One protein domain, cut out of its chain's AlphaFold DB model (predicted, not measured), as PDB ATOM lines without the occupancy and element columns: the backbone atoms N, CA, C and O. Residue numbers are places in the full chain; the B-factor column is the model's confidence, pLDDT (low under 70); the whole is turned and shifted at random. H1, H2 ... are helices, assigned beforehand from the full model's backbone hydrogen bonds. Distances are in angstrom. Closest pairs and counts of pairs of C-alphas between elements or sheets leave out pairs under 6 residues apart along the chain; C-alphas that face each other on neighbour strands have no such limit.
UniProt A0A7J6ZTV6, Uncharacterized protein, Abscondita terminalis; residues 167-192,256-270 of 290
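Overview. This is residues 167 to 192 and 256 to 270 of the 290 residues of an uncharacterized protein of Abscondita terminalis (UniProt A0A7J6ZTV6). One long helix, H1, makes the length of the rod, and a short helix, H2, packs crosswise on its residues 170 to 177, while residues 179 to 192 of H1 stick out alone. The printed part has 41 residues with two named helices, H1 then H2, and no named strand; its class is all helix. It is loose, with a radius of gyration of the C-alphas of 12.3 A, and spans 37 by 17 by 15 A.

Arrangement. H1, residues 167 to 192, touches H2, residues 256 to 267, with its residues 170 to 177 alone. The closest C-alphas of the two, those of Ala 174 and Thr 262, are 5.6 A apart. Their lines are about perpendicular at 73 degrees, only just past a steep tilt. In both helices every backbone O i to N i+4 pair is within hydrogen-bond range.

Along the chain. H1 begins with C-alpha 167 at (-44.845, -4.949, 23.001) and measures 37.5 A from first to last C-alpha. H2 measures 16.7 A and ends with C-alpha 267 at (-41.333, -16.932, 23.739).

Size, cuts and confidence. The two C-alphas farthest apart, those of Ser 192 and Met 270, are 37.7 A apart. Residues 193 to 255 are not printed, and C-alphas 192 and 256 are 30.5 A apart across this cut. No printed residue has a pLDDT under 70.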
ATOM      1  N   ASP A 167     -45.045  -5.531  21.667       91.38
ATOM      2  CA  ASP A 167     -44.845  -4.949  23.001       91.38
ATOM      3  C   ASP A 167     -46.110  -4.942  23.860       91.38
ATOM      4  O   ASP A 167     -46.046  -5.105  25.079       91.38
ATOM      5  N   GLU A 168     -47.272  -4.757  23.236       93.38
ATOM      6  CA  GLU A 168     -48.573  -4.750  23.905       93.38
ATOM      7  C   GLU A 168     -48.839  -6.077  24.622       93.38
ATOM      8  O   GLU A 168     -49.133  -6.087  25.816       93.38
ATOM      9  N   LYS A 169     -48.614  -7.212  23.944       91.62
ATOM     10  CA  LYS A 169     -48.805  -8.544  24.538       91.62
ATOM     11  C   LYS A 169     -47.818  -8.810  25.671       91.62
ATOM     12  O   LYS A 169     -48.174  -9.453  26.660       91.62
ATOM     13  N   ILE A 170     -46.585  -8.313  25.547       93.81
ATOM     14  CA  ILE A 170     -45.572  -8.429  26.603       93.81
ATOM     15  C   ILE A 170     -46.018  -7.634  27.836       93.81
ATOM     16  O   ILE A 170     -45.971  -8.152  28.953       93.81
ATOM     17  N   LYS A 171     -46.492  -6.396  27.641       94.06
ATOM     18  CA  LYS A 171     -46.973  -5.522  28.720       94.06
ATOM     19  C   LYS A 171     -48.198  -6.107  29.419       94.06
ATOM     20  O   LYS A 171     -48.201  -6.174  30.646       94.06
ATOM     21  N   GLU A 172     -49.188  -6.586  28.670       93.38
ATOM     22  CA  GLU A 172     -50.391  -7.222  29.223       93.38
ATOM     23  C   GLU A 172     -50.050  -8.452  30.073       93.38
ATOM     24  O   GLU A 172     -50.494  -8.579  31.217       93.38
ATOM     25  N   ALA A 173     -49.206  -9.346  29.551       93.31
ATOM     26  CA  ALA A 173     -48.780 -10.533  30.283       93.31
ATOM     27  C   ALA A 173     -47.964 -10.173  31.537       93.31
ATOM     28  O   ALA A 173     -48.104 -10.815  32.582       93.31
ATOM     29  N   ALA A 174     -47.141  -9.122  31.468       94.19
ATOM     30  CA  ALA A 174     -46.333  -8.673  32.595       94.19
ATOM     31  C   ALA A 174     -47.210  -8.066  33.698       94.19
ATOM     32  O   ALA A 174     -47.007  -8.362  34.879       94.19
ATOM     33  N   GLN A 175     -48.225  -7.283  33.322       92.81
ATOM     34  CA  GLN A 175     -49.245  -6.777  34.242       92.81
ATOM     35  C   GLN A 175     -50.024  -7.926  34.889       92.81
ATOM     36  O   GLN A 175     -50.211  -7.945  36.108       92.81
ATOM     37  N   GLU A 176     -50.419  -8.939  34.112       90.50
ATOM     38  CA  GLU A 176     -51.123 -10.101  34.653       90.50
ATOM     39  C   GLU A 176     -50.263 -10.870  35.670       90.50
ATOM     40  O   GLU A 176     -50.749 -11.250  36.742       90.50
ATOM     41  N   LEU A 177     -48.979 -11.072  35.370       88.81
ATOM     42  CA  LEU A 177     -48.030 -11.706  36.283       88.81
ATOM     43  C   LEU A 177     -47.810 -10.875  37.551       88.81
ATOM     44  O   LEU A 177     -47.731 -11.446  38.643       88.81
ATOM     45  N   ALA A 178     -47.730  -9.549  37.431       89.69
ATOM     46  CA  ALA A 178     -47.596  -8.646  38.570       89.69
ATOM     47  C   ALA A 178     -48.819  -8.731  39.500       89.69
ATOM     48  O   ALA A 178     -48.659  -8.945  40.705       89.69
ATOM     49  N   LEU A 179     -50.031  -8.700  38.943       88.44
ATOM     50  CA  LEU A 179     -51.275  -8.885  39.694       88.44
ATOM     51  C   LEU A 179     -51.325 -10.246  40.403       88.44
ATOM     52  O   LEU A 179     -51.573 -10.313  41.604       88.44
ATOM     53  N   ARG A 180     -50.986 -11.342  39.709       87.75
ATOM     54  CA  ARG A 180     -50.925 -12.684  40.326       87.75
ATOM     55  C   ARG A 180     -49.917 -12.752  41.479       87.75
ATOM     56  O   ARG A 180     -50.132 -13.482  42.450       87.75
ATOM     57  N   LYS A 181     -48.795 -12.026  41.394       87.81
ATOM     58  CA  LYS A 181     -47.818 -11.927  42.495       87.81
ATOM     59  C   LYS A 181     -48.410 -11.176  43.695       87.81
ATOM     60  O   LYS A 181     -48.169 -11.599  44.826       87.81
ATOM     61  N   LEU A 182     -49.172 -10.102  43.474       87.38
ATOM     62  CA  LEU A 182     -49.853  -9.349  44.537       87.38
ATOM     63  C   LEU A 182     -50.934 -10.188  45.226       87.38
ATOM     64  O   LEU A 182     -50.936 -10.286  46.454       87.38
ATOM     65  N   GLU A 183     -51.765 -10.889  44.452       86.75
ATOM     66  CA  GLU A 183     -52.778 -11.816  44.968       86.75
ATOM     67  C   GLU A 183     -52.136 -12.877  45.880       86.75
ATOM     68  O   GLU A 183     -52.524 -13.023  47.040       86.75
ATOM     69  N   LYS A 184     -51.064 -13.544  45.426       87.44
ATOM     70  CA  LYS A 184     -50.328 -14.532  46.241       87.44
ATOM     71  C   LYS A 184     -49.752 -13.936  47.528       87.44
ATOM     72  O   LYS A 184     -49.803 -14.587  48.571       87.44
ATOM     73  N   LYS A 185     -49.223 -12.708  47.481       86.81
ATOM     74  CA  LYS A 185     -48.718 -12.004  48.674       86.81
ATOM     75  C   LYS A 185     -49.843 -11.681  49.661       86.81
ATOM     76  O   LYS A 185     -49.633 -11.821  50.863       86.81
ATOM     77  N   SER A 186     -51.020 -11.275  49.181       85.75
ATOM     78  CA  SER A 186     -52.179 -10.982  50.039       85.75
ATOM     79  C   SER A 186     -52.703 -12.238  50.753       85.75
ATOM     80  O   SER A 186     -52.942 -12.215  51.963       85.75
ATOM     81  N   ILE A 187     -52.760 -13.371  50.045       85.88
ATOM     82  CA  ILE A 187     -53.150 -14.670  50.609       85.88
ATOM     83  C   ILE A 187     -52.110 -15.152  51.635       85.88
ATOM     84  O   ILE A 187     -52.467 -15.619  52.712       85.88
ATOM     85  N   ALA A 188     -50.813 -14.995  51.353       84.25
ATOM     86  CA  ALA A 188     -49.761 -15.381  52.296       84.25
ATOM     87  C   ALA A 188     -49.795 -14.549  53.594       84.25
ATOM     88  O   ALA A 188     -49.622 -15.098  54.683       84.25
ATOM     89  N   LYS A 189     -50.063 -13.238  53.496       83.38
ATOM     90  CA  LYS A 189     -50.205 -12.359  54.667       83.38
ATOM     91  C   LYS A 189     -51.386 -12.774  55.548       83.38
ATOM     92  O   LYS A 189     -51.211 -12.904  56.757       83.38
ATOM     93  N   THR A 190     -52.548 -13.040  54.952       78.81
ATOM     94  CA  THR A 190     -53.749 -13.467  55.697       78.81
ATOM     95  C   THR A 190     -53.586 -14.849  56.334       78.81
ATOM     96  O   THR A 190     -53.992 -15.043  57.477       78.81
ATOM     97  N   ALA A 191     -52.907 -15.788  55.670       76.88
ATOM     98  CA  ALA A 191     -52.582 -17.086  56.265       76.88
ATOM     99  C   ALA A 191     -51.652 -16.948  57.489       76.88
ATOM    100  O   ALA A 191     -51.876 -17.587  58.521       76.88
ATOM    101  N   SER A 192     -50.638 -16.076  57.415       73.88
ATOM    102  CA  SER A 192     -49.706 -15.850  58.528       73.88
ATOM    103  C   SER A 192     -50.355 -15.178  59.746       73.88
ATOM    104  O   SER A 192     -50.032 -15.539  60.877       73.88
ATOM    105  N   PRO A 256     -38.973  -2.938  34.369       92.31
ATOM    106  CA  PRO A 256     -38.367  -3.379  33.107       92.31
ATOM    107  C   PRO A 256     -37.823  -4.818  33.157       92.31
ATOM    108  O   PRO A 256     -37.880  -5.552  32.173       92.31
ATOM    109  N   GLY A 257     -37.347  -5.261  34.326       93.00
ATOM    110  CA  GLY A 257     -36.900  -6.639  34.532       93.00
ATOM    111  C   GLY A 257     -38.036  -7.667  34.482       93.00
ATOM    112  O   GLY A 257     -37.801  -8.812  34.088       93.00
ATOM    113  N   ASP A 258     -39.261  -7.281  34.851       91.00
ATOM    114  CA  ASP A 258     -40.439  -8.140  34.710       91.00
ATOM    115  C   ASP A 258     -40.865  -8.267  33.242       91.00
ATOM    116  O   ASP A 258     -41.237  -9.368  32.837       91.00
ATOM    117  N   LEU A 259     -40.746  -7.202  32.436       93.44
ATOM    118  CA  LEU A 259     -41.025  -7.251  30.992       93.44
ATOM    119  C   LEU A 259     -40.136  -8.288  30.297       93.44
ATOM    120  O   LEU A 259     -40.649  -9.204  29.666       93.44
ATOM    121  N   TYR A 260     -38.821  -8.223  30.518       92.62
ATOM    122  CA  TYR A 260     -37.868  -9.158  29.910       92.62
ATOM    123  C   TYR A 260     -38.097 -10.621  30.323       92.62
ATOM    124  O   TYR A 260     -37.981 -11.549  29.521       92.62
ATOM    125  N   ARG A 261     -38.425 -10.863  31.600       92.44
ATOM    126  CA  ARG A 261     -38.754 -12.217  32.076       92.44
ATOM    127  C   ARG A 261     -40.034 -12.735  31.433       92.44
ATOM    128  O   ARG A 261     -40.069 -13.890  31.022       92.44
ATOM    129  N   THR A 262     -41.045 -11.876  31.345       93.56
ATOM    130  CA  THR A 262     -42.335 -12.204  30.736       93.56
ATOM    131  C   THR A 262     -42.167 -12.515  29.258       93.56
ATOM    132  O   THR A 262     -42.654 -13.540  28.800       93.56
ATOM    133  N   GLU A 263     -41.421 -11.689  28.529       93.06
ATOM    134  CA  GLU A 263     -41.071 -11.925  27.132       93.06
ATOM    135  C   GLU A 263     -40.415 -13.302  26.963       93.06
ATOM    136  O   GLU A 263     -40.908 -14.133  26.205       93.06
ATOM    137  N   LYS A 264     -39.380 -13.618  27.754       92.19
ATOM    138  CA  LYS A 264     -38.723 -14.935  27.721       92.19
ATOM    139  C   LYS A 264     -39.642 -16.111  28.042       92.19
ATOM    140  O   LYS A 264     -39.398 -17.212  27.551       92.19
ATOM    141  N   GLU A 265     -40.631 -15.930  28.910       91.25
ATOM    142  CA  GLU A 265     -41.624 -16.967  29.202       91.25
ATOM    143  C   GLU A 265     -42.623 -17.120  28.055       91.25
ATOM    144  O   GLU A 265     -42.881 -18.244  27.630       91.25
ATOM    145  N   LEU A 266     -43.119 -16.011  27.501       90.94
ATOM    146  CA  LEU A 266     -44.014 -16.012  26.344       90.94
ATOM    147  C   LEU A 266     -43.360 -16.674  25.132       90.94
ATOM    148  O   LEU A 266     -43.974 -17.538  24.513       90.94
ATOM    149  N   LEU A 267     -42.096 -16.352  24.847       90.12
ATOM    150  CA  LEU A 267     -41.333 -16.932  23.739       90.12
ATOM    151  C   LEU A 267     -41.293 -18.470  23.767       90.12
ATOM    152  O   LEU A 267     -41.246 -19.091  22.713       90.12
ATOM    153  N   LYS A 268     -41.355 -19.102  24.947       89.19
ATOM    154  CA  LYS A 268     -41.359 -20.575  25.077       89.19
ATOM    155  C   LYS A 268     -42.691 -21.222  24.707       89.19
ATOM    156  O   LYS A 268     -42.729 -22.427  24.476       89.19
ATOM    157  N   HIS A 269     -43.776 -20.456  24.745       88.31
ATOM    158  CA  HIS A 269     -45.139 -20.945  24.541       88.31
ATOM    159  C   HIS A 269     -45.751 -20.468  23.224       88.31
ATOM    160  O   HIS A 269     -46.838 -20.916  22.868       88.31
ATOM    161  N   MET A 270     -45.075 -19.563  22.521       87.31
ATOM    162  CA  MET A 270     -45.496 -19.100  21.209       87.31
ATOM    163  C   MET A 270     -45.197 -20.160  20.158       87.31
ATOM    164  O   MET A 270     -44.082 -20.676  20.073       87.31
TER     165      MET A 270